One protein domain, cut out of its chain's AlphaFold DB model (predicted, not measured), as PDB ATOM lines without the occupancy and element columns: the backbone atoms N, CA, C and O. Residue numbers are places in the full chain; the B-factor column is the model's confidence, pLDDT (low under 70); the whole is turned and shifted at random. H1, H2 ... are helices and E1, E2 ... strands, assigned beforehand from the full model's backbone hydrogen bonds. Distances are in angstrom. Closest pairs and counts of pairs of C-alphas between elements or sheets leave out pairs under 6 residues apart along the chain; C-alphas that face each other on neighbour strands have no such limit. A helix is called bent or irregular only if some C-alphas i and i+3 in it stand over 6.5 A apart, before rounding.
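AT A GLANCE: This is residues 40 to 218 of the 221 residues of an uncharacterized protein of Bradyrhizobium sp. SBR1B (UniProt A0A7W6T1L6). A four-stranded sheet, E2 E3 E5 E4, has H1 and H5 over one face and the short H4 over E4 on the other. At one end of the long axis H6 and H7 cross as a pair off the sheet, H6 meeting the last residues of H1; H2 and H3 sit with H4 at the other end. The printed part has 179 residues with seven named helices and five named strands, in the order E1 E2 H1 E3 H2 H3 H4 E4 E5 H5 H6 H7. The sheet is mixed, the class mixed, helices and strands; the whole is compact, with a radius of gyration of the C-alphas of 16.6 A and spans of 50 by 36 by 33 A.

IN THESE COORDINATES: Start with the sheet: E2 is residues 52 to 56, E3 90 to 94, E5 144 to 151, 20.8 A long, and E4 132 to 138, 20.2 A. Find C-alpha 62 at (10.795, -44.087, -8.909); from there H1 runs 21.4 A to residue 76. H5 is residues 156 to 166, 15.4 A; H4 is 116 to 124, H2 98 to 104, H3 106 to 110. H6, residues 176 to 190, is 20.9 A long. H7, residues 196 to 216, spans 28.7 A to C-alpha 216 at (38.384, -53.622, -0.751); it is irregular, C-alphas 201 and 204 being 7.3 A apart, with a kink of 54 degrees near residue 204. E1 is residues 40 to 42.

HOW THE PARTS SIT: E2 and E3 are parallel, with N 55 and O 92 2.8 A apart, within hydrogen-bond range; E2, H1, E3 form a strand-helix-strand unit, two parallel neighbour strands with a helix between, and its crossover is left-handed. E3 and E5 are parallel too, with N 93 and O 149 at 2.8 A. E5 and E4 form an antiparallel hairpin, with N 148 and O 135 at 2.8 A. H5 is on the sheet at a height of 8.4 A, over E5 and E4, along the strands. H1, on the same face, touches H5 at a steep tilt of 38 degrees, C-alphas 70 and 163 being closest at 7.0 A. H4 is on the opposite face, over E4, at a height of 9.9 A. It touches H2, C-alphas 123 and 103 closest at 6.4 A, and only just touches H3, with 3 pairs of C-alphas within 8 A. H2 only grazes the sheet, with residues 98 to 102. H1 touches H6 with residues 72 to 76 alone, C-alphas 76 and 183 closest at 4.9 A. H6 touches H7, opposite ways at a steep tilt of 63 degrees, C-alphas 184 and 206 closest at 5.4 A. E1 pairs with no named strand; its closest C-alpha to H7 is that of Glu 40, 5.7 A from that of Arg 196. Every O i to N i+4 pair is within hydrogen-bond range in H1 to H6, and 15 of 17 are in H7.

THE WHOLE: The two C-alphas farthest apart, those of Asn 104 and Ala 216, are 50.4 A apart. The printed part has no cut. Look at residues 77 to 89 for the long link, H1 to E3, where residues 80 to 81 pair in parallel with 49 to 50. Mean pLDDT of the printed part is 90.2; residues 217 to 218 are under 70.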
ATOM      1  N   GLU A  40      28.269 -27.420  18.033       93.50
ATOM      2  CA  GLU A  40      27.739 -27.952  16.780       93.50
ATOM      3  C   GLU A  40      28.060 -29.439  16.653       93.50
ATOM      4  O   GLU A  40      29.228 -29.834  16.656       93.50
ATOM      5  N   VAL A  41      27.021 -30.253  16.494       93.94
ATOM      6  CA  VAL A  41      27.108 -31.699  16.293       93.94
ATOM      7  C   VAL A  41      26.652 -32.074  14.889       93.94
ATOM      8  O   VAL A  41      25.680 -31.529  14.365       93.94
ATOM      9  N   ALA A  42      27.356 -33.011  14.261       94.94
ATOM     10  CA  ALA A  42      26.965 -33.538  12.965       94.94
ATOM     11  C   ALA A  42      25.720 -34.426  13.112       94.94
ATOM     12  O   ALA A  42      25.686 -35.389  13.900       94.94
ATOM     13  N   MET A  43      24.690 -34.099  12.333       95.19
ATOM     14  CA  MET A  43      23.468 -34.884  12.250       95.19
ATOM     15  C   MET A  43      23.762 -36.255  11.650       95.19
ATOM     16  O   MET A  43      24.521 -36.358  10.698       95.19
ATOM     17  N   SER A  44      23.194 -37.322  12.205       94.31
ATOM     18  CA  SER A  44      23.334 -38.689  11.667       94.31
ATOM     19  C   SER A  44      22.351 -39.640  12.344       94.31
ATOM     20  O   SER A  44      21.917 -39.376  13.468       94.31
ATOM     21  N   THR A  45      22.009 -40.764  11.708       90.81
ATOM     22  CA  THR A  45      21.194 -41.791  12.376       90.81
ATOM     23  C   THR A  45      22.014 -42.619  13.370       90.81
ATOM     24  O   THR A  45      23.151 -43.023  13.100       90.81
ATOM     25  N   GLY A  46      21.429 -42.882  14.541       86.69
ATOM     26  CA  GLY A  46      22.017 -43.740  15.568       86.69
ATOM     27  C   GLY A  46      21.848 -45.226  15.320       86.69
ATOM     28  O   GLY A  46      22.767 -45.990  15.608       86.69
ATOM     29  N   GLU A  47      20.734 -45.613  14.716       86.69
ATOM     30  CA  GLU A  47      20.319 -47.009  14.631       86.69
ATOM     31  C   GLU A  47      21.188 -47.808  13.654       86.69
ATOM     32  O   GLU A  47      21.540 -47.288  12.595       86.69
ATOM     33  N   PRO A  48      21.578 -49.056  13.970       86.94
ATOM     34  CA  PRO A  48      22.418 -49.884  13.094       86.94
ATOM     35  C   PRO A  48      21.693 -50.336  11.816       86.94
ATOM     36  O   PRO A  48      22.332 -50.618  10.797       86.94
ATOM     37  N   ALA A  49      20.364 -50.381  11.863       90.88
ATOM     38  CA  ALA A  49      19.498 -50.664  10.735       90.88
ATOM     39  C   ALA A  49      18.388 -49.617  10.655       90.88
ATOM     40  O   ALA A  49      18.069 -48.958  11.643       90.88
ATOM     41  N   PHE A  50      17.799 -49.469   9.479       90.88
ATOM     42  CA  PHE A  50      16.662 -48.587   9.281       90.88
ATOM     43  C   PHE A  50      15.665 -49.190   8.299       90.88
ATOM     44  O   PHE A  50      16.015 -50.029   7.468       90.88
ATOM     45  N   ASN A  51      14.425 -48.720   8.381       90.12
ATOM     46  CA  ASN A  51      13.380 -49.032   7.419       90.12
ATOM     47  C   ASN A  51      12.931 -47.755   6.712       90.12
ATOM     48  O   ASN A  51      13.044 -46.650   7.249       90.12
ATOM     49  N   PHE A  52      12.403 -47.924   5.510       91.75
ATOM     50  CA  PHE A  52      11.764 -46.861   4.762       91.75
ATOM     51  C   PHE A  52      10.449 -47.367   4.185       91.75
ATOM     52  O   PHE A  52      10.291 -48.561   3.947       91.75
ATOM     53  N   PHE A  53       9.534 -46.473   3.855       89.88
ATOM     54  CA  PHE A  53       8.448 -46.803   2.941       89.88
ATOM     55  C   PHE A  53       8.377 -45.771   1.827       89.88
ATOM     56  O   PHE A  53       8.836 -44.638   1.969       89.88
ATOM     57  N   ASP A  54       7.807 -46.204   0.712       89.44
ATOM     58  CA  ASP A  54       7.593 -45.401  -0.481       89.44
ATOM     59  C   ASP A  54       6.126 -45.566  -0.883       89.44
ATOM     60  O   ASP A  54       5.621 -46.692  -0.941       89.44
ATOM     61  N   VAL A  55       5.420 -44.453  -1.061       88.25
ATOM     62  CA  VAL A  55       3.981 -44.407  -1.333       88.25
ATOM     63  C   VAL A  55       3.729 -43.593  -2.587       88.25
ATOM     64  O   VAL A  55       4.156 -42.447  -2.701       88.25
ATOM     65  N   GLY A  56       2.926 -44.157  -3.484       84.94
ATOM     66  CA  GLY A  56       2.628 -43.547  -4.770       84.94
ATOM     67  C   GLY A  56       3.698 -43.865  -5.810       84.94
ATOM     68  O   GLY A  56       4.687 -44.544  -5.542       84.94
ATOM     69  N   ASN A  57       3.440 -43.450  -7.044       82.12
ATOM     70  CA  ASN A  57       4.343 -43.707  -8.148       82.12
ATOM     71  C   ASN A  57       4.156 -42.661  -9.260       82.12
ATOM     72  O   ASN A  57       3.168 -42.687  -9.990       82.12
ATOM     73  N   LEU A  58       5.142 -41.775  -9.430       83.50
ATOM     74  CA  LEU A  58       5.179 -40.786 -10.520       83.50
ATOM     75  C   LEU A  58       5.856 -41.321 -11.802       83.50
ATOM     76  O   LEU A  58       5.775 -40.706 -12.874       83.50
ATOM     77  N   SER A  59       6.571 -42.450 -11.707       78.94
ATOM     78  CA  SER A  59       7.167 -43.168 -12.840       78.94
ATOM     79  C   SER A  59       7.615 -44.586 -12.454       78.94
ATOM     80  O   SER A  59       8.142 -44.755 -11.352       78.94
ATOM     81  N   PRO A  60       7.566 -45.576 -13.365       74.31
ATOM     82  CA  PRO A  60       8.045 -46.940 -13.098       74.31
ATOM     83  C   PRO A  60       9.451 -47.042 -12.469       74.31
ATOM     84  O   PRO A  60       9.732 -48.002 -11.763       74.31
ATOM     85  N   ASN A  61      10.304 -46.031 -12.662       78.62
ATOM     86  CA  ASN A  61      11.678 -45.990 -12.155       78.62
ATOM     87  C   ASN A  61      11.816 -45.370 -10.753       78.62
ATOM     88  O   ASN A  61      12.915 -45.347 -10.210       78.62
ATOM     89  N   SER A  62      10.741 -44.835 -10.173       77.56
ATOM     90  CA  SER A  62      10.795 -44.087  -8.909       77.56
ATOM     91  C   SER A  62      11.228 -44.961  -7.729       77.56
ATOM     92  O   SER A  62      12.201 -44.626  -7.060       77.56
ATOM     93  N   LEU A  63      10.593 -46.123  -7.541       85.31
ATOM     94  CA  LEU A  63      10.979 -47.087  -6.506       85.31
ATOM     95  C   LEU A  63      12.414 -47.593  -6.707       85.31
ATOM     96  O   LEU A  63      13.171 -47.703  -5.745       85.31
ATOM     97  N   TYR A  64      12.797 -47.870  -7.957       85.81
ATOM     98  CA  TYR A  64      14.157 -48.293  -8.289       85.81
ATOM     99  C   TYR A  64      15.181 -47.225  -7.889       85.81
ATOM    100  O   TYR A  64      16.176 -47.545  -7.246       85.81
ATOM    101  N   LEU A  65      14.906 -45.951  -8.186       86.06
ATOM    102  CA  LEU A  65      15.767 -44.835  -7.802       86.06
ATOM    103  C   LEU A  65      15.884 -44.706  -6.277       86.06
ATOM    104  O   LEU A  65      16.993 -44.558  -5.771       86.06
ATOM    105  N   VAL A  66      14.772 -44.819  -5.537       90.69
ATOM    106  CA  VAL A  66      14.785 -44.826  -4.062       90.69
ATOM    107  C   VAL A  66      15.671 -45.957  -3.541       90.69
ATOM    108  O   VAL A  66      16.548 -45.722  -2.712       90.69
ATOM    109  N   GLN A  67      15.471 -47.178  -4.042       91.31
ATOM    110  CA  GLN A  67      16.214 -48.363  -3.614       91.31
ATOM    111  C   GLN A  67      17.704 -48.275  -3.952       91.31
ATOM    112  O   GLN A  67      18.528 -48.622  -3.109       91.31
ATOM    113  N   GLN A  68      18.055 -47.791  -5.144       91.44
ATOM    114  CA  GLN A  68      19.442 -47.628  -5.569       91.44
ATOM    115  C   GLN A  68      20.157 -46.581  -4.709       91.44
ATOM    116  O   GLN A  68      21.188 -46.880  -4.112       91.44
ATOM    117  N   VAL A  69      19.575 -45.385  -4.577       92.38
ATOM    118  CA  VAL A  69      20.167 -44.281  -3.807       92.38
ATOM    119  C   VAL A  69      20.311 -44.659  -2.331       92.38
ATOM    120  O   VAL A  69      21.377 -44.473  -1.747       92.38
ATOM    121  N   LEU A  70      19.270 -45.242  -1.722       93.38
ATOM    122  CA  LEU A  70      19.355 -45.737  -0.347       93.38
ATOM    123  C   LEU A  70      20.370 -46.870  -0.211       93.38
ATOM    124  O   LEU A  70      21.082 -46.918   0.787       93.38
ATOM    125  N   GLY A  71      20.452 -47.772  -1.188       93.44
ATOM    126  CA  GLY A  71      21.441 -48.845  -1.231       93.44
ATOM    127  C   GLY A  71      22.876 -48.319  -1.192       93.44
ATOM    128  O   GLY A  71      23.667 -48.770  -0.365       93.44
ATOM    129  N   ASP A  72      23.195 -47.326  -2.020       94.06
ATOM    130  CA  ASP A  72      24.538 -46.741  -2.087       94.06
ATOM    131  C   ASP A  72      24.889 -45.963  -0.809       94.06
ATOM    132  O   ASP A  72      25.945 -46.188  -0.209       94.06
ATOM    133  N   ILE A  73      23.979 -45.103  -0.333       95.12
ATOM    134  CA  ILE A  73      24.192 -44.306   0.885       95.12
ATOM    135  C   ILE A  73      24.271 -45.213   2.123       95.12
ATOM    136  O   ILE A  73      25.161 -45.043   2.956       95.12
ATOM    137  N   SER A  74      23.383 -46.205   2.255       94.81
ATOM    138  CA  SER A  74      23.388 -47.130   3.399       94.81
ATOM    139  C   SER A  74      24.658 -47.974   3.459       94.81
ATOM    140  O   SER A  74      25.224 -48.131   4.541       94.81
ATOM    141  N   ARG A  75      25.154 -48.449   2.309       94.75
ATOM    142  CA  ARG A  75      26.424 -49.177   2.221       94.75
ATOM    143  C   ARG A  75      27.589 -48.301   2.667       94.75
ATOM    144  O   ARG A  75      28.373 -48.737   3.505       94.75
ATOM    145  N   ALA A  76      27.663 -47.063   2.176       95.12
ATOM    146  CA  ALA A  76      28.679 -46.105   2.606       95.12
ATOM    147  C   ALA A  76      28.588 -45.796   4.112       95.12
ATOM    148  O   ALA A  76      29.610 -45.673   4.777       95.12
ATOM    149  N   ALA A  77      27.376 -45.734   4.669       95.38
ATOM    150  CA  ALA A  77      27.137 -45.525   6.097       95.38
ATOM    151  C   ALA A  77      27.392 -46.771   6.971       95.38
ATOM    152  O   ALA A  77      27.321 -46.677   8.198       95.38
ATOM    153  N   GLY A  78      27.617 -47.948   6.372       94.38
ATOM    154  CA  GLY A  78      27.683 -49.221   7.096       94.38
ATOM    155  C   GLY A  78      26.361 -49.607   7.775       94.38
ATOM    156  O   GLY A  78      26.367 -50.239   8.830       94.38
ATOM    157  N   LYS A  79      25.223 -49.195   7.206       92.81
ATOM    158  CA  LYS A  79      23.875 -49.419   7.749       92.81
ATOM    159  C   LYS A  79      23.131 -50.480   6.949       92.81
ATOM    160  O   LYS A  79      23.281 -50.574   5.734       92.81
ATOM    161  N   LYS A  80      22.280 -51.252   7.628       92.25
ATOM    162  CA  LYS A  80      21.401 -52.232   6.976       92.25
ATOM    163  C   LYS A  80      20.021 -51.639   6.710       92.25
ATOM    164  O   LYS A  80      19.454 -50.977   7.576       92.25
ATOM    165  N   VAL A  81      19.467 -51.926   5.538       90.75
ATOM    166  CA  VAL A  81      18.041 -51.719   5.270       90.75
ATOM    167  C   VAL A  81      17.294 -52.946   5.783       90.75
ATOM    168  O   VAL A  81      17.497 -54.043   5.267       90.75
ATOM    169  N   ASP A  82      16.439 -52.770   6.784       90.25
ATOM    170  CA  ASP A  82      15.642 -53.842   7.376       90.25
ATOM    171  C   ASP A  82      14.149 -53.522   7.254       90.25
ATOM    172  O   ASP A  82      13.599 -52.696   7.981       90.25
ATOM    173  N   ARG A  83      13.485 -54.199   6.313       86.62
ATOM    174  CA  ARG A  83      12.054 -54.016   6.024       86.62
ATOM    175  C   ARG A  83      11.134 -54.636   7.080       86.62
ATOM    176  O   ARG A  83       9.930 -54.410   7.004       86.62
ATOM    177  N   SER A  84      11.671 -55.418   8.021       87.56
ATOM    178  CA  SER A  84      10.890 -56.051   9.092       87.56
ATOM    179  C   SER A  84      10.605 -55.113  10.269       87.56
ATOM    180  O   SER A  84       9.709 -55.391  11.067       87.56
ATOM    181  N   LEU A  85      11.324 -53.987  10.374       84.62
ATOM    182  CA  LEU A  85      11.095 -53.006  11.431       84.62
ATOM    183  C   LEU A  85       9.706 -52.376  11.285       84.62
ATOM    184  O   LEU A  85       9.304 -51.950  10.203       84.62
ATOM    185  N   THR A  86       8.994 -52.259  12.403       78.69
ATOM    186  CA  THR A  86       7.615 -51.750  12.442       78.69
ATOM    187  C   THR A  86       7.507 -50.253  12.156       78.69
ATOM    188  O   THR A  86       6.466 -49.792  11.699       78.69
ATOM    189  N   SER A  87       8.573 -49.491  12.405       78.75
ATOM    190  CA  SER A  87       8.644 -48.057  12.124       78.75
ATOM    191  C   SER A  87       9.616 -47.784  10.981       78.75
ATOM    192  O   SER A  87      10.657 -48.430  10.868       78.75
ATOM    193  N   SER A  88       9.266 -46.827  10.123       85.38
ATOM    194  CA  SER A  88      10.141 -46.340   9.054       85.38
ATOM    195  C   SER A  88      10.736 -44.996   9.436       85.38
ATOM    196  O   SER A  88      10.011 -44.067   9.780       85.38
ATOM    197  N   SER A  89      12.058 -44.879   9.343       88.62
ATOM    198  CA  SER A  89      12.771 -43.622   9.585       88.62
ATOM    199  C   SER A  89      12.833 -42.744   8.336       88.62
ATOM    200  O   SER A  89      13.213 -41.580   8.426       88.62
ATOM    201  N   ILE A  90      12.453 -43.267   7.169       93.25
ATOM    202  CA  ILE A  90      12.363 -42.506   5.923       93.25
ATOM    203  C   ILE A  90      11.021 -42.811   5.261       93.25
ATOM    204  O   ILE A  90      10.696 -43.963   4.984       93.25
ATOM    205  N   ALA A  91      10.243 -41.772   5.005       92.56
ATOM    206  CA  ALA A  91       8.960 -41.847   4.334       92.56
ATOM    207  C   ALA A  91       9.019 -41.047   3.038       92.56
ATOM    208  O   ALA A  91       9.227 -39.833   3.061       92.56
ATOM    209  N   VAL A  92       8.825 -41.728   1.917       93.19
ATOM    210  CA  VAL A  92       8.834 -41.127   0.587       93.19
ATOM    211  C   VAL A  92       7.417 -41.162   0.021       93.19
ATOM    212  O   VAL A  92       6.766 -42.202   0.023       93.19
ATOM    213  N   PHE A  93       6.915 -40.011  -0.421       92.44
ATOM    214  CA  PHE A  93       5.607 -39.874  -1.053       92.44
ATOM    215  C   PHE A  93       5.776 -39.282  -2.442       92.44
ATOM    216  O   PHE A  93       6.169 -38.126  -2.594       92.44
ATOM    217  N   HIS A  94       5.436 -40.071  -3.448       91.06
ATOM    218  CA  HIS A  94       5.485 -39.728  -4.859       91.06
ATOM    219  C   HIS A  94       4.063 -39.712  -5.424       91.06
ATOM    220  O   HIS A  94       3.601 -40.687  -6.017       91.06
ATOM    221  N   ASP A  95       3.342 -38.611  -5.238       89.75
ATOM    222  CA  ASP A  95       1.928 -38.501  -5.608       89.75
ATOM    223  C   ASP A  95       1.648 -37.094  -6.138       89.75
ATOM    224  O   ASP A  95       1.955 -36.105  -5.475       89.75
ATOM    225  N   THR A  96       1.033 -36.993  -7.322       91.06
ATOM    226  CA  THR A  96       0.731 -35.705  -7.968       91.06
ATOM    227  C   THR A  96      -0.114 -34.781  -7.102       91.06
ATOM    228  O   THR A  96      -0.006 -33.561  -7.206       91.06
ATOM    229  N   ASN A  97      -0.900 -35.348  -6.192       91.56
ATOM    230  CA  ASN A  97      -1.751 -34.625  -5.264       91.56
ATOM    231  C   ASN A  97      -1.195 -34.606  -3.833       91.56
ATOM    232  O   ASN A  97      -1.931 -34.241  -2.917       91.56
ATOM    233  N   VAL A  98       0.073 -34.974  -3.597       92.69
ATOM    234  CA  VAL A  98       0.630 -35.134  -2.239       92.69
ATOM    235  C   VAL A  98       0.434 -33.896  -1.361       92.69
ATOM    236  O   VAL A  98       0.053 -34.029  -0.203       92.69
ATOM    237  N   PHE A  99       0.605 -32.685  -1.901       93.88
ATOM    238  CA  PHE A  99       0.426 -31.445  -1.138       93.88
ATOM    239  C   PHE A  99      -1.046 -31.127  -0.862       93.88
ATOM    240  O   PHE A  99      -1.377 -30.635   0.217       93.88
ATOM    241  N   LEU A 100      -1.943 -31.447  -1.799       92.12
ATOM    242  CA  LEU A 100      -3.387 -31.327  -1.589       92.12
ATOM    243  C   LEU A 100      -3.856 -32.310  -0.509       92.12
ATOM    244  O   LEU A 100      -4.593 -31.931   0.399       92.12
ATOM    245  N   ARG A 101      -3.372 -33.555  -0.566       92.00
ATOM    246  CA  ARG A 101      -3.621 -34.577   0.454       92.00
ATOM    247  C   ARG A 101      -3.051 -34.154   1.801       92.00
ATOM    248  O   ARG A 101      -3.757 -34.233   2.792       92.00
ATOM    249  N   LEU A 102      -1.833 -33.619   1.855       92.50
ATOM    250  CA  LEU A 102      -1.245 -33.127   3.106       92.50
ATOM    251  C   LEU A 102      -2.098 -32.015   3.740       92.50
ATOM    252  O   LEU A 102      -2.229 -31.949   4.962       92.50
ATOM    253  N   LYS A 103      -2.726 -31.159   2.921       90.88
ATOM    254  CA  LYS A 103      -3.643 -30.113   3.398       90.88
ATOM    255  C   LYS A 103      -4.962 -30.684   3.936       90.88
ATOM    256  O   LYS A 103      -5.391 -30.228   5.000       90.88
ATOM    257  N   ASN A 104      -5.545 -31.671   3.249       92.88
ATOM    258  CA  ASN A 104      -6.952 -32.071   3.413       92.88
ATOM    259  C   ASN A 104      -7.186 -33.461   4.033       92.88
ATOM    260  O   ASN A 104      -8.278 -33.731   4.520       92.88
ATOM    261  N   ASP A 105      -6.189 -34.340   4.029       91.44
ATOM    262  CA  ASP A 105      -6.272 -35.744   4.444       91.44
ATOM    263  C   ASP A 105      -5.138 -36.067   5.424       91.44
ATOM    264  O   ASP A 105      -4.164 -36.757   5.121       91.44
ATOM    265  N   ARG A 106      -5.253 -35.514   6.635       90.38
ATOM    266  CA  ARG A 106      -4.272 -35.709   7.715       90.38
ATOM    267  C   ARG A 106      -4.127 -37.185   8.097       90.38
ATOM    268  O   ARG A 106      -3.016 -37.637   8.373       90.38
ATOM    269  N   ALA A 107      -5.238 -37.923   8.093       90.31
ATOM    270  CA  ALA A 107      -5.300 -39.317   8.517       90.31
ATOM    271  C   ALA A 107      -4.428 -40.236   7.648       90.31
ATOM    272  O   ALA A 107      -3.808 -41.163   8.174       90.31
ATOM    273  N   ALA A 108      -4.313 -39.955   6.346       87.31
ATOM    274  CA  ALA A 108      -3.437 -40.720   5.462       87.31
ATOM    275  C   ALA A 108      -1.958 -40.665   5.873       87.31
ATOM    276  O   ALA A 108      -1.240 -41.639   5.668       87.31
ATOM    277  N   PHE A 109      -1.497 -39.563   6.471       88.50
ATOM    278  CA  PHE A 109      -0.104 -39.413   6.903       88.50
ATOM    279  C   PHE A 109       0.116 -39.944   8.325       88.50
ATOM    280  O   PHE A 109       1.115 -40.616   8.576       88.50
ATOM    281  N   THR A 110      -0.823 -39.714   9.250       88.44
ATOM    282  CA  THR A 110      -0.704 -40.225  10.628       88.44
ATOM    283  C   THR A 110      -0.786 -41.750  10.693       88.44
ATOM    284  O   THR A 110      -0.037 -42.363  11.450       88.44
ATOM    285  N   THR A 111      -1.611 -42.385   9.849       85.31
ATOM    286  CA  THR A 111      -1.692 -43.859   9.734       85.31
ATOM    287  C   THR A 111      -0.363 -44.481   9.294       85.31
ATOM    288  O   THR A 111      -0.068 -45.623   9.631       85.31
ATOM    289  N   LEU A 112       0.473 -43.717   8.587       79.19
ATOM    290  CA  LEU A 112       1.814 -44.126   8.165       79.19
ATOM    291  C   LEU A 112       2.897 -43.808   9.213       79.19
ATOM    292  O   LEU A 112       4.087 -43.936   8.937       79.19
ATOM    293  N   GLY A 113       2.494 -43.390  10.416       79.81
ATOM    294  CA  GLY A 113       3.395 -43.122  11.535       79.81
ATOM    295  C   GLY A 113       4.029 -41.732  11.525       79.81
ATOM    296  O   GLY A 113       4.945 -41.489  12.308       79.81
ATOM    297  N   ILE A 114       3.563 -40.807  10.677       84.69
ATOM    298  CA  ILE A 114       4.065 -39.427  10.674       84.69
ATOM    299  C   ILE A 114       3.441 -38.659  11.842       84.69
ATOM    300  O   ILE A 114       2.215 -38.535  11.897       84.69
ATOM    301  N   PRO A 115       4.249 -38.093  12.757       85.31
ATOM    302  CA  PRO A 115       3.712 -37.327  13.868       85.31
ATOM    303  C   PRO A 115       2.962 -36.077  13.399       85.31
ATOM    304  O   PRO A 115       3.394 -35.371  12.488       85.31
ATOM    305  N   GLU A 116       1.878 -35.753  14.092       89.44
ATOM    306  CA  GLU A 116       0.998 -34.623  13.785       89.44
ATOM    307  C   GLU A 116       1.720 -33.279  13.622       89.44
ATOM    308  O   GLU A 116       1.544 -32.594  12.616       89.44
ATOM    309  N   HIS A 117       2.620 -32.947  14.545       86.94
ATOM    310  CA  HIS A 117       3.413 -31.719  14.473       86.94
ATOM    311  C   HIS A 117       4.358 -31.679  13.249       86.94
ATOM    312  O   HIS A 117       4.727 -30.607  12.784       86.94
ATOM    313  N   VAL A 118       4.775 -32.829  12.700       87.75
ATOM    314  CA  VAL A 118       5.556 -32.886  11.447       87.75
ATOM    315  C   VAL A 118       4.671 -32.555  10.252       87.75
ATOM    316  O   VAL A 118       5.111 -31.856   9.342       87.75
ATOM    317  N   ILE A 119       3.425 -33.034  10.263       91.25
ATOM    318  CA  ILE A 119       2.434 -32.714   9.232       91.25
ATOM    319  C   ILE A 119       2.164 -31.208   9.227       91.25
ATOM    320  O   ILE A 119       2.171 -30.602   8.159       91.25
ATOM    321  N   ASP A 120       1.982 -30.596  10.398       91.94
ATOM    322  CA  ASP A 120       1.733 -29.153  10.507       91.94
ATOM    323  C   ASP A 120       2.918 -28.318  10.007       91.94
ATOM    324  O   ASP A 120       2.725 -27.407   9.199       91.94
ATOM    325  N   ASP A 121       4.147 -28.692  10.368       89.88
ATOM    326  CA  ASP A 121       5.357 -28.039   9.855       89.88
ATOM    327  C   ASP A 121       5.497 -28.168   8.335       89.88
ATOM    328  O   ASP A 121       5.895 -27.221   7.654       89.88
ATOM    329  N   LEU A 122       5.184 -29.340   7.777       91.31
ATOM    330  CA  LEU A 122       5.198 -29.538   6.330       91.31
ATOM    331  C   LEU A 122       4.120 -28.692   5.650       91.31
ATOM    332  O   LEU A 122       4.415 -28.060   4.639       91.31
ATOM    333  N   LYS A 123       2.904 -28.625   6.213       91.75
ATOM    334  CA  LYS A 123       1.809 -27.787   5.698       91.75
ATOM    335  C   LYS A 123       2.190 -26.311   5.678       91.75
ATOM    336  O   LYS A 123       1.931 -25.646   4.679       91.75
ATOM    337  N   GLY A 124       2.830 -25.818   6.741       89.81
ATOM    338  CA  GLY A 124       3.287 -24.429   6.842       89.81
ATOM    339  C   GLY A 124       4.351 -24.041   5.810       89.81
ATOM    340  O   GLY A 124       4.545 -22.858   5.550       89.81
ATOM    341  N   ARG A 125       5.019 -25.023   5.190       88.88
ATOM    342  CA  ARG A 125       6.055 -24.823   4.163       88.88
ATOM    343  C   ARG A 125       5.543 -24.965   2.727       88.88
ATOM    344  O   ARG A 125       6.334 -24.806   1.801       88.88
ATOM    345  N   ILE A 126       4.262 -25.283   2.520       90.12
ATOM    346  CA  ILE A 126       3.693 -25.408   1.172       90.12
ATOM    347  C   ILE A 126       3.479 -24.012   0.586       90.12
ATOM    348  O   ILE A 126       2.564 -23.299   0.995       90.12
ATOM    349  N   THR A 127       4.285 -23.662  -0.409       86.88
ATOM    350  CA  THR A 127       4.049 -22.533  -1.313       86.88
ATOM    351  C   THR A 127       3.170 -22.961  -2.494       86.88
ATOM    352  O   THR A 127       2.986 -24.157  -2.739       86.88
ATOM    353  N   ASP A 128       2.608 -22.002  -3.235       82.38
ATOM    354  CA  ASP A 128       1.738 -22.289  -4.391       82.38
ATOM    355  C   ASP A 128       2.470 -23.028  -5.526       82.38
ATOM    356  O   ASP A 128       1.852 -23.741  -6.314       82.38
ATOM    357  N   ASP A 129       3.794 -22.903  -5.578       85.12
ATOM    358  CA  ASP A 129       4.694 -23.560  -6.522       85.12
ATOM    359  C   ASP A 129       5.446 -24.756  -5.915       85.12
ATOM    360  O   ASP A 129       6.368 -25.279  -6.542       85.12
ATOM    361  N   ALA A 130       5.083 -25.210  -4.710       86.06
ATOM    362  CA  ALA A 130       5.767 -26.323  -4.063       86.06
ATOM    363  C   ALA A 130       5.595 -27.613  -4.876       86.06
ATOM    364  O   ALA A 130       4.493 -28.139  -5.033       86.06
ATOM    365  N   ARG A 131       6.718 -28.148  -5.368       89.31
ATOM    366  CA  ARG A 131       6.754 -29.430  -6.094       89.31
ATOM    367  C   ARG A 131       7.515 -30.533  -5.374       89.31
ATOM    368  O   ARG A 131       7.334 -31.720  -5.652       89.31
ATOM    369  N   CYS A 132       8.350 -30.128  -4.427       90.94
ATOM    370  CA  CYS A 132       9.042 -31.013  -3.521       90.94
ATOM    371  C   CYS A 132       9.191 -30.362  -2.149       90.94
ATOM    372  O   CYS A 132       9.545 -29.187  -2.060       90.94
ATOM    373  N   LEU A 133       8.992 -31.142  -1.086       91.81
ATOM    374  CA  LEU A 133       9.380 -30.774   0.272       91.81
ATOM    375  C   LEU A 133      10.027 -31.966   0.967       91.81
ATOM    376  O   LEU A 133       9.537 -33.086   0.879       91.81
ATOM    377  N   SER A 134      11.083 -31.712   1.730       91.06
ATOM    378  CA  SER A 134      11.630 -32.684   2.671       91.06
ATOM    379  C   SER A 134      11.733 -32.090   4.072       91.06
ATOM    380  O   SER A 134      11.920 -30.879   4.257       91.06
ATOM    381  N   ASN A 135      11.557 -32.934   5.084       90.88
ATOM    382  CA  ASN A 135      11.714 -32.569   6.484       90.88
ATOM    383  C   ASN A 135      12.371 -33.726   7.228       90.88
ATOM    384  O   ASN A 135      11.798 -34.808   7.309       90.88
ATOM    385  N   THR A 136      13.558 -33.478   7.770       91.56
ATOM    386  CA  THR A 136      14.264 -34.411   8.641       91.56
ATOM    387  C   THR A 136      14.182 -33.909  10.068       91.56
ATOM    388  O   THR A 136      14.570 -32.779  10.366       91.56
ATOM    389  N   ARG A 137      13.693 -34.771  10.954       90.25
ATOM    390  CA  ARG A 137      13.597 -34.530  12.386       90.25
ATOM    391  C   ARG A 137      14.772 -35.141  13.117       90.25
ATOM    392  O   ARG A 137      15.170 -36.277  12.844       90.25
ATOM    393  N   THR A 138      15.263 -34.394  14.089       91.06
ATOM    394  CA  THR A 138      16.334 -34.803  14.983       91.06
ATOM    395  C   THR A 138      15.916 -34.688  16.436       91.06
ATOM    396  O   THR A 138      15.009 -33.929  16.774       91.06
ATOM    397  N   ASP A 139      16.583 -35.445  17.303       89.31
ATOM    398  CA  ASP A 139      16.546 -35.181  18.740       89.31
ATOM    399  C   ASP A 139      17.499 -34.028  19.123       89.31
ATOM    400  O   ASP A 139      18.243 -33.487  18.296       89.31
ATOM    401  N   ALA A 140      17.517 -33.670  20.410       85.69
ATOM    402  CA  ALA A 140      18.404 -32.634  20.948       85.69
ATOM    403  C   ALA A 140      19.905 -32.937  20.748       85.69
ATOM    404  O   ALA A 140      20.728 -32.028  20.774       85.69
ATOM    405  N   LYS A 141      20.272 -34.204  20.511       86.31
ATOM    406  CA  LYS A 141      21.650 -34.668  20.290       86.31
ATOM    407  C   LYS A 141      21.986 -34.790  18.799       86.31
ATOM    408  O   LYS A 141      22.979 -35.435  18.442       86.31
ATOM    409  N   GLY A 142      21.147 -34.253  17.912       88.25
ATOM    410  CA  GLY A 142      21.323 -34.332  16.463       88.25
ATOM    411  C   GLY A 142      21.216 -35.751  15.901       88.25
ATOM    412  O   GLY A 142      21.771 -36.031  14.838       88.25
ATOM    413  N   ASN A 143      20.578 -36.687  16.605       91.56
ATOM    414  CA  ASN A 143      20.274 -37.991  16.025       91.56
ATOM    415  C   ASN A 143      19.084 -37.846  15.091       91.56
ATOM    416  O   ASN A 143      18.038 -37.361  15.514       91.56
ATOM    417  N   VAL A 144      19.228 -38.286  13.843       92.12
ATOM    418  CA  VAL A 144      18.102 -38.333  12.907       92.12
ATOM    419  C   VAL A 144      17.103 -39.376  13.398       92.12
ATOM    420  O   VAL A 144      17.439 -40.554  13.497       92.12
ATOM    421  N   ILE A 145      15.886 -38.925  13.695       89.44
ATOM    422  CA  ILE A 145      14.763 -39.771  14.117       89.44
ATOM    423  C   ILE A 145      14.004 -40.244  12.879       89.44
ATOM    424  O   ILE A 145      13.679 -41.420  12.740       89.44
ATOM    425  N   PHE A 146      13.706 -39.307  11.978       89.62
ATOM    426  CA  PHE A 146      12.788 -39.540  10.875       89.62
ATOM    427  C   PHE A 146      12.959 -38.506   9.758       89.62
ATOM    428  O   PHE A 146      13.318 -37.362  10.024       89.62
ATOM    429  N   THR A 147      12.672 -38.881   8.513       93.44
ATOM    430  CA  THR A 147      12.624 -37.985   7.354       93.44
ATOM    431  C   THR A 147      11.366 -38.222   6.522       93.44
ATOM    432  O   THR A 147      11.092 -39.354   6.142       93.44
ATOM    433  N   VAL A 148      10.647 -37.150   6.179       94.19
ATOM    434  CA  VAL A 148       9.598 -37.141   5.145       94.19
ATOM    435  C   VAL A 148      10.150 -36.524   3.873       94.19
ATOM    436  O   VAL A 148      10.782 -35.470   3.938       94.19
ATOM    437  N   ILE A 149       9.845 -37.121   2.725       94.38
ATOM    438  CA  ILE A 149      10.077 -36.567   1.391       94.38
ATOM    439  C   ILE A 149       8.745 -36.606   0.637       94.38
ATOM    440  O   ILE A 149       8.152 -37.669   0.486       94.38
ATOM    441  N   LEU A 150       8.263 -35.451   0.183       93.88
ATOM    442  CA  LEU A 150       7.021 -35.281  -0.571       93.88
ATOM    443  C   LEU A 150       7.353 -34.759  -1.966       93.88
ATOM    444  O   LEU A 150       7.975 -33.703  -2.073       93.88
ATOM    445  N   LEU A 151       6.907 -35.450  -3.012       92.94
ATOM    446  CA  LEU A 151       7.075 -35.070  -4.415       92.94
ATOM    447  C   LEU A 151       5.721 -35.079  -5.127       92.94
ATOM    448  O   LEU A 151       5.028 -36.098  -5.096       92.94
ATOM    449  N   SER A 152       5.375 -33.979  -5.803       91.31
ATOM    450  CA  SER A 152       4.196 -33.911  -6.683       91.31
ATOM    451  C   SER A 152       4.516 -34.120  -8.163       91.31
ATOM    452  O   SER A 152       3.628 -34.431  -8.950       91.31
ATOM    453  N   GLU A 153       5.780 -34.016  -8.570       86.94
ATOM    454  CA  GLU A 153       6.215 -34.374  -9.923       86.94
ATOM    455  C   GLU A 153       7.605 -35.026  -9.893       86.94
ATOM    456  O   GLU A 153       8.194 -35.251  -8.832       86.94
ATOM    457  N   ARG A 154       8.126 -35.390 -11.068       83.75
ATOM    458  CA  ARG A 154       9.407 -36.095 -11.205       83.75
ATOM    459  C   ARG A 154      10.584 -35.165 -10.871       83.75
ATOM    460  O   ARG A 154      11.155 -34.552 -11.766       83.75
ATOM    461  N   PHE A 155      10.964 -35.098  -9.595       79.75
ATOM    462  CA  PHE A 155      12.120 -34.334  -9.102       79.75
ATOM    463  C   PHE A 155      13.171 -35.248  -8.471       79.75
ATOM    464  O   PHE A 155      13.226 -35.410  -7.250       79.75
ATOM    465  N   ASN A 156      14.034 -35.817  -9.315       83.56
ATOM    466  CA  ASN A 156      15.099 -36.717  -8.865       83.56
ATOM    467  C   ASN A 156      16.060 -36.018  -7.896       83.56
ATOM    468  O   ASN A 156      16.375 -36.580  -6.854       83.56
ATOM    469  N   ASP A 157      16.459 -34.776  -8.176       87.19
ATOM    470  CA  ASP A 157      17.406 -34.044  -7.327       87.19
ATOM    471  C   ASP A 157      16.856 -33.802  -5.923       87.19
ATOM    472  O   ASP A 157      17.594 -33.873  -4.942       87.19
ATOM    473  N   CYS A 158      15.551 -33.548  -5.803       88.06
ATOM    474  CA  CYS A 158      14.944 -33.326  -4.501       88.06
ATOM    475  C   CYS A 158      14.769 -34.626  -3.716       88.06
ATOM    476  O   CYS A 158      15.023 -34.649  -2.510       88.06
ATOM    477  N   LEU A 159      14.413 -35.720  -4.401       91.12
ATOM    478  CA  LEU A 159      14.435 -37.054  -3.810       91.12
ATOM    479  C   LEU A 159      15.833 -37.381  -3.281       91.12
ATOM    480  O   LEU A 159      15.996 -37.657  -2.097       91.12
ATOM    481  N   VAL A 160      16.848 -37.291  -4.141       93.12
ATOM    482  CA  VAL A 160      18.241 -37.579  -3.785       93.12
ATOM    483  C   VAL A 160      18.711 -36.658  -2.663       93.12
ATOM    484  O   VAL A 160      19.342 -37.120  -1.715       93.12
ATOM    485  N   SER A 161      18.353 -35.372  -2.705       92.81
ATOM    486  CA  SER A 161      18.681 -34.435  -1.635       92.81
ATOM    487  C   SER A 161      18.021 -34.795  -0.313       92.81
ATOM    488  O   SER A 161      18.687 -34.717   0.716       92.81
ATOM    489  N   GLY A 162      16.745 -35.186  -0.310       93.56
ATOM    490  CA  GLY A 162      16.053 -35.627   0.898       93.56
ATOM    491  C   GLY A 162      16.655 -36.912   1.471       93.56
ATOM    492  O   GLY A 162      16.840 -37.009   2.682       93.56
ATOM    493  N   LEU A 163      17.026 -37.861   0.605       94.75
ATOM    494  CA  LEU A 163      17.679 -39.111   1.002       94.75
ATOM    495  C   LEU A 163      19.091 -38.868   1.554       94.75
ATOM    496  O   LEU A 163      19.456 -39.450   2.565       94.75
ATOM    497  N   ASN A 164      19.890 -37.971   0.973       95.12
ATOM    498  CA  ASN A 164      21.173 -37.585   1.574       95.12
ATOM    499  C   ASN A 164      20.973 -36.885   2.929       95.12
ATOM    500  O   ASN A 164      21.679 -37.179   3.902       95.12
ATOM    501  N   TYR A 165      19.975 -36.001   3.023       94.25
ATOM    502  CA  TYR A 165      19.679 -35.264   4.251       94.25
ATOM    503  C   TYR A 165      19.296 -36.212   5.395       94.25
ATOM    504  O   TYR A 165      19.754 -36.014   6.522       94.25
ATOM    505  N   SER A 166      18.549 -37.292   5.120       94.75
ATOM    506  CA  SER A 166      18.201 -38.295   6.138       94.75
ATOM    507  C   SER A 166      19.416 -39.016   6.730       94.75
ATOM    508  O   SER A 166      19.322 -39.593   7.811       94.75
ATOM    509  N   PHE A 167      20.567 -38.969   6.054       95.12
ATOM    510  CA  PHE A 167      21.836 -39.492   6.557       95.12
ATOM    511  C   PHE A 167      22.756 -38.417   7.144       95.12
ATOM    512  O   PHE A 167      23.836 -38.770   7.615       95.12
ATOM    513  N   GLY A 168      22.332 -37.150   7.179       95.25
ATOM    514  CA  GLY A 168      23.125 -36.033   7.697       95.25
ATOM    515  C   GLY A 168      24.001 -35.338   6.655       95.25
ATOM    516  O   GLY A 168      24.916 -34.602   7.026       95.25
ATOM    517  N   ILE A 169      23.729 -35.559   5.364       95.50
ATOM    518  CA  ILE A 169      24.540 -35.070   4.249       95.50
ATOM    519  C   ILE A 169      23.762 -34.054   3.402       95.50
ATOM    520  O   ILE A 169      22.669 -34.312   2.908       95.50
ATOM    521  N   ARG A 170      24.349 -32.879   3.192       93.81
ATOM    522  CA  ARG A 170      23.884 -31.819   2.299       93.81
ATOM    523  C   ARG A 170      24.479 -32.034   0.906       93.81
ATOM    524  O   ARG A 170      25.558 -31.527   0.590       93.81
ATOM    525  N   ALA A 171      23.768 -32.792   0.078       92.31
ATOM    526  CA  ALA A 171      24.111 -33.031  -1.322       92.31
ATOM    527  C   ALA A 171      22.856 -33.354  -2.141       92.31
ATOM    528  O   ALA A 171      21.957 -34.017  -1.637       92.31
ATOM    529  N   SER A 172      22.816 -32.946  -3.409       90.12
ATOM    530  CA  SER A 172      21.726 -33.249  -4.353       90.12
ATOM    531  C   SER A 172      22.057 -34.383  -5.334       90.12
ATOM    532  O   SER A 172      21.278 -34.666  -6.235       90.12
ATOM    533  N   ASN A 173      23.206 -35.046  -5.169       90.44
ATOM    534  CA  ASN A 173      23.660 -36.160  -6.005       90.44
ATOM    535  C   ASN A 173      24.285 -37.282  -5.155       90.44
ATOM    536  O   ASN A 173      24.538 -37.094  -3.962       90.44
ATOM    537  N   VAL A 174      24.571 -38.426  -5.781       90.81
ATOM    538  CA  VAL A 174      25.260 -39.578  -5.165       90.81
ATOM    539  C   VAL A 174      26.643 -39.757  -5.805       90.81
ATOM    540  O   VAL A 174      26.927 -40.742  -6.478       90.81
ATOM    541  N   SER A 175      27.501 -38.742  -5.671       92.19
ATOM    542  CA  SER A 175      28.888 -38.799  -6.150       92.19
ATOM    543  C   SER A 175      29.808 -39.562  -5.187       92.19
ATOM    544  O   SER A 175      29.472 -39.762  -4.018       92.19
ATOM    545  N   ILE A 176      31.020 -39.909  -5.637       90.38
ATOM    546  CA  ILE A 176      32.071 -40.477  -4.770       90.38
ATOM    547  C   ILE A 176      32.339 -39.560  -3.566       90.38
ATOM    548  O   ILE A 176      32.450 -40.039  -2.442       90.38
ATOM    549  N   ALA A 177      32.382 -38.239  -3.772       91.12
ATOM    550  CA  ALA A 177      32.576 -37.276  -2.688       91.12
ATOM    551  C   ALA A 177      31.423 -37.309  -1.667       91.12
ATOM    552  O   ALA A 177      31.666 -37.264  -0.456       91.12
ATOM    553  N   THR A 178      30.179 -37.454  -2.139       93.69
ATOM    554  CA  THR A 178      29.002 -37.632  -1.276       93.69
ATOM    555  C   THR A 178      29.127 -38.912  -0.452       93.69
ATOM    556  O   THR A 178      29.014 -38.864   0.770       93.69
ATOM    557  N   LEU A 179      29.419 -40.048  -1.094       94.88
ATOM    558  CA  LEU A 179      29.529 -41.348  -0.426       94.88
ATOM    559  C   LEU A 179      30.699 -41.400   0.569       94.88
ATOM    560  O   LEU A 179      30.547 -41.927   1.668       94.88
ATOM    561  N   LEU A 180      31.843 -40.793   0.241       94.25
ATOM    562  CA  LEU A 180      32.956 -40.645   1.183       94.25
ATOM    563  C   LEU A 180      32.562 -39.794   2.390       94.25
ATOM    564  O   LEU A 180      32.903 -40.144   3.515       94.25
ATOM    565  N   SER A 181      31.806 -38.714   2.176       95.25
ATOM    566  CA  SER A 181      31.292 -37.886   3.272       95.25
ATOM    567  C   SER A 181      30.356 -38.687   4.178       95.25
ATOM    568  O   SER A 181      30.504 -38.638   5.397       95.25
ATOM    569  N   VAL A 182      29.446 -39.482   3.602       96.06
ATOM    570  CA  VAL A 182      28.609 -40.418   4.367       96.06
ATOM    571  C   VAL A 182      29.500 -41.343   5.202       96.06
ATOM    572  O   VAL A 182      29.371 -41.372   6.420       96.06
ATOM    573  N   CYS A 183      30.445 -42.052   4.583       96.25
ATOM    574  CA  CYS A 183      31.308 -42.986   5.307       96.25
ATOM    575  C   CYS A 183      32.065 -42.311   6.459       96.25
ATOM    576  O   CYS A 183      32.011 -42.785   7.593       96.25
ATOM    577  N   VAL A 184      32.693 -41.158   6.214       96.31
ATOM    578  CA  VAL A 184      33.442 -40.412   7.236       96.31
ATOM    579  C   VAL A 184      32.551 -40.018   8.409       96.31
ATOM    580  O   VAL A 184      32.949 -40.183   9.562       96.31
ATOM    581  N   LEU A 185      31.338 -39.534   8.132       96.44
ATOM    582  CA  LEU A 185      30.377 -39.156   9.162       96.44
ATOM    583  C   LEU A 185      30.005 -40.347  10.057       96.44
ATOM    584  O   LEU A 185      29.995 -40.217  11.283       96.44
ATOM    585  N   TYR A 186      29.724 -41.513   9.471       96.56
ATOM    586  CA  TYR A 186      29.309 -42.693  10.234       96.56
ATOM    587  C   TYR A 186      30.477 -43.389  10.943       96.56
ATOM    588  O   TYR A 186      30.313 -43.825  12.083       96.56
ATOM    589  N   GLU A 187      31.674 -43.417  10.356       96.31
ATOM    590  CA  GLU A 187      32.890 -43.872  11.046       96.31
ATOM    591  C   GLU A 187      33.252 -42.957  12.220       96.31
ATOM    592  O   GLU A 187      33.561 -43.437  13.313       96.31
ATOM    593  N   GLY A 188      33.164 -41.638  12.024       95.75
ATOM    594  CA  GLY A 188      33.345 -40.653  13.086       95.75
ATOM    595  C   GLY A 188      32.350 -40.876  14.221       95.75
ATOM    596  O   GLY A 188      32.752 -41.039  15.375       95.75
ATOM    597  N   ARG A 189      31.061 -41.015  13.887       94.88
ATOM    598  CA  ARG A 189      30.004 -41.335  14.855       94.88
ATOM    599  C   ARG A 189      30.309 -42.604  15.650       94.88
ATOM    600  O   ARG A 189      30.188 -42.578  16.874       94.88
ATOM    601  N   ASN A 190      30.705 -43.688  14.986       94.69
ATOM    602  CA  ASN A 190      31.014 -44.966  15.638       94.69
ATOM    603  C   ASN A 190      32.186 -44.853  16.630       94.69
ATOM    604  O   ASN A 190      32.279 -45.640  17.567       94.69
ATOM    605  N   ARG A 191      33.053 -43.850  16.457       95.44
ATOM    606  CA  ARG A 191      34.164 -43.515  17.363       95.44
ATOM    607  C   ARG A 191      33.810 -42.441  18.401       95.44
ATOM    608  O   ARG A 191      34.685 -42.002  19.136       95.44
ATOM    609  N   GLY A 192      32.556 -41.989  18.448       94.06
ATOM    610  CA  GLY A 192      32.107 -40.904  19.325       94.06
ATOM    611  C   GLY A 192      32.490 -39.496  18.851       94.06
ATOM    612  O   GLY A 192      32.264 -38.531  19.574       94.06
ATOM    613  N   LEU A 193      33.031 -39.354  17.639       94.00
ATOM    614  CA  LEU A 193      33.451 -38.082  17.051       94.00
ATOM    615  C   LEU A 193      32.262 -37.449  16.330       94.00
ATOM    616  O   LEU A 193      31.964 -37.778  15.181       94.00
ATOM    617  N   ARG A 194      31.539 -36.575  17.030       91.19
ATOM    618  CA  ARG A 194      30.312 -35.961  16.498       91.19
ATOM    619  C   ARG A 194      30.332 -34.446  16.510       91.19
ATOM    620  O   ARG A 194      29.649 -33.845  15.686       91.19
ATOM    621  N   ASP A 195      31.070 -33.834  17.426       92.94
ATOM    622  CA  ASP A 195      31.225 -32.387  17.443       92.94
ATOM    623  C   ASP A 195      32.090 -31.920  16.265       92.94
ATOM    624  O   ASP A 195      32.942 -32.658  15.755       92.94
ATOM    625  N   ARG A 196      31.866 -30.678  15.828       92.75
ATOM    626  CA  ARG A 196      32.545 -30.124  14.653       92.75
ATOM    627  C   ARG A 196      34.057 -30.164  14.761       92.75
ATOM    628  O   ARG A 196      34.711 -30.498  13.776       92.75
ATOM    629  N   GLN A 197      34.616 -29.843  15.921       91.81
ATOM    630  CA  GLN A 197      36.060 -29.743  16.086       91.81
ATOM    631  C   GLN A 197      36.724 -31.120  16.004       91.81
ATOM    632  O   GLN A 197      37.653 -31.310  15.216       91.81
ATOM    633  N   SER A 198      36.238 -32.086  16.783       93.25
ATOM    634  CA  SER A 198      36.796 -33.439  16.820       93.25
ATOM    635  C   SER A 198      36.623 -34.149  15.487       93.25
ATOM    636  O   SER A 198      37.576 -34.759  15.000       93.25
ATOM    637  N   LEU A 199      35.437 -34.045  14.873       93.06
ATOM    638  CA  LEU A 199      35.189 -34.676  13.583       93.06
ATOM    639  C   LEU A 199      36.082 -34.058  12.506       93.06
ATOM    640  O   LEU A 199      36.780 -34.800  11.829       93.06
ATOM    641  N   SER A 200      36.153 -32.727  12.403       91.69
ATOM    642  CA  SER A 200      36.986 -32.063  11.386       91.69
ATOM    643  C   SER A 200      38.471 -32.406  11.529       91.69
ATOM    644  O   SER A 200      39.147 -32.606  10.525       91.69
ATOM    645  N   ARG A 201      38.972 -32.537  12.766       93.62
ATOM    646  CA  ARG A 201      40.368 -32.917  13.033       93.62
ATOM    647  C   ARG A 201      40.697 -34.336  12.563       93.62
ATOM    648  O   ARG A 201      41.776 -34.560  12.027       93.62
ATOM    649  N   GLU A 202      39.810 -35.299  12.798       95.31
ATOM    650  CA  GLU A 202      40.064 -36.707  12.452       95.31
ATOM    651  C   GLU A 202      39.591 -37.084  11.044       95.31
ATOM    652  O   GLU A 202      39.965 -38.137  10.527       95.31
ATOM    653  N   ALA A 203      38.781 -36.241  10.408       91.88
ATOM    654  CA  ALA A 203      38.142 -36.562   9.147       91.88
ATOM    655  C   ALA A 203      39.111 -36.895   7.990       91.88
ATOM    656  O   ALA A 203      38.768 -37.804   7.233       91.88
ATOM    657  N   PRO A 204      40.329 -36.318   7.864       92.56
ATOM    658  CA  PRO A 204      41.314 -36.793   6.885       92.56
ATOM    659  C   PRO A 204      41.675 -38.276   7.067       92.56
ATOM    660  O   PRO A 204      41.574 -39.058   6.127       92.56
ATOM    661  N   LYS A 205      41.957 -38.713   8.301       95.12
ATOM    662  CA  LYS A 205      42.265 -40.126   8.592       95.12
ATOM    663  C   LYS A 205      41.062 -41.039   8.352       95.12
ATOM    664  O   LYS A 205      41.209 -42.180   7.921       95.12
ATOM    665  N   LEU A 206      39.860 -40.558   8.675       95.69
ATOM    666  CA  LEU A 206      38.623 -41.296   8.411       95.69
ATOM    667  C   LEU A 206      38.358 -41.415   6.908       95.69
ATOM    668  O   LEU A 206      37.866 -42.446   6.462       95.69
ATOM    669  N   ARG A 207      38.708 -40.393   6.123       94.12
ATOM    670  CA  ARG A 207      38.597 -40.421   4.663       94.12
ATOM    671  C   ARG A 207      39.516 -41.481   4.071       94.12
ATOM    672  O   ARG A 207      39.037 -42.263   3.257       94.12
ATOM    673  N   ASP A 208      40.769 -41.557   4.513       94.06
ATOM    674  CA  ASP A 208      41.714 -42.584   4.053       94.06
ATOM    675  C   ASP A 208      41.205 -43.997   4.366       94.06
ATOM    676  O   ASP A 208      41.213 -44.881   3.511       94.06
ATOM    677  N   LEU A 209      40.657 -44.196   5.572       94.94
ATOM    678  CA  LEU A 209      39.988 -45.445   5.937       94.94
ATOM    679  C   LEU A 209      38.812 -45.762   5.001       94.94
ATOM    680  O   LEU A 209      38.650 -46.903   4.575       94.94
ATOM    681  N   CYS A 210      37.969 -44.773   4.709       95.00
ATOM    682  CA  CYS A 210      36.808 -44.939   3.840       95.00
ATOM    683  C   CYS A 210      37.195 -45.256   2.391       95.00
ATOM    684  O   CYS A 210      36.533 -46.078   1.760       95.00
ATOM    685  N   LEU A 211      38.275 -44.659   1.882       93.81
ATOM    686  CA  LEU A 211      38.841 -44.981   0.570       93.81
ATOM    687  C   LEU A 211      39.321 -46.435   0.524       93.81
ATOM    688  O   LEU A 211      38.876 -47.189  -0.336       93.81
ATOM    689  N   ALA A 212      40.107 -46.867   1.514       92.75
ATOM    690  CA  ALA A 212      40.569 -48.252   1.602       92.75
ATOM    691  C   ALA A 212      39.402 -49.257   1.692       92.75
ATOM    692  O   ALA A 212      39.434 -50.327   1.085       92.75
ATOM    693  N   LYS A 213      38.327 -48.912   2.421       89.81
ATOM    694  CA  LYS A 213      37.104 -49.732   2.469       89.81
ATOM    695  C   LYS A 213      36.419 -49.828   1.110       89.81
ATOM    696  O   LYS A 213      35.932 -50.904   0.775       89.81
ATOM    697  N   ALA A 214      36.352 -48.731   0.360       87.38
ATOM    698  CA  ALA A 214      35.745 -48.719  -0.966       87.38
ATOM    699  C   ALA A 214      36.535 -49.593  -1.953       87.38
ATOM    700  O   ALA A 214      35.932 -50.373  -2.684       87.38
ATOM    701  N   GLU A 215      37.868 -49.524  -1.915       85.44
ATOM    702  CA  GLU A 215      38.758 -50.345  -2.746       85.44
ATOM    703  C   GLU A 215      38.605 -51.843  -2.449       85.44
ATOM    704  O   GLU A 215      38.452 -52.641  -3.370       85.44
ATOM    705  N   ALA A 216      38.537 -52.226  -1.169       77.69
ATOM    706  CA  ALA A 216      38.384 -53.622  -0.751       77.69
ATOM    707  C   ALA A 216      37.036 -54.269  -1.136       77.69
ATOM    708  O   ALA A 216      36.898 -55.485  -1.050       77.69
ATOM    709  N   HIS A 217      36.032 -53.474  -1.520       64.75
ATOM    710  CA  HIS A 217      34.713 -53.957  -1.951       64.75
ATOM    711  C   HIS A 217      34.494 -53.807  -3.466       64.75
ATOM    712  O   HIS A 217      33.370 -54.000  -3.938       64.75
ATOM    713  N   SER A 218      35.536 -53.456  -4.229       55.03
ATOM    714  CA  SER A 218      35.464 -53.429  -5.689       55.03
ATOM    715  C   SER A 218      35.546 -54.861  -6.245       55.03
ATOM    716  O   SER A 218      36.436 -55.604  -5.839       55.03
TER     717      SER A 218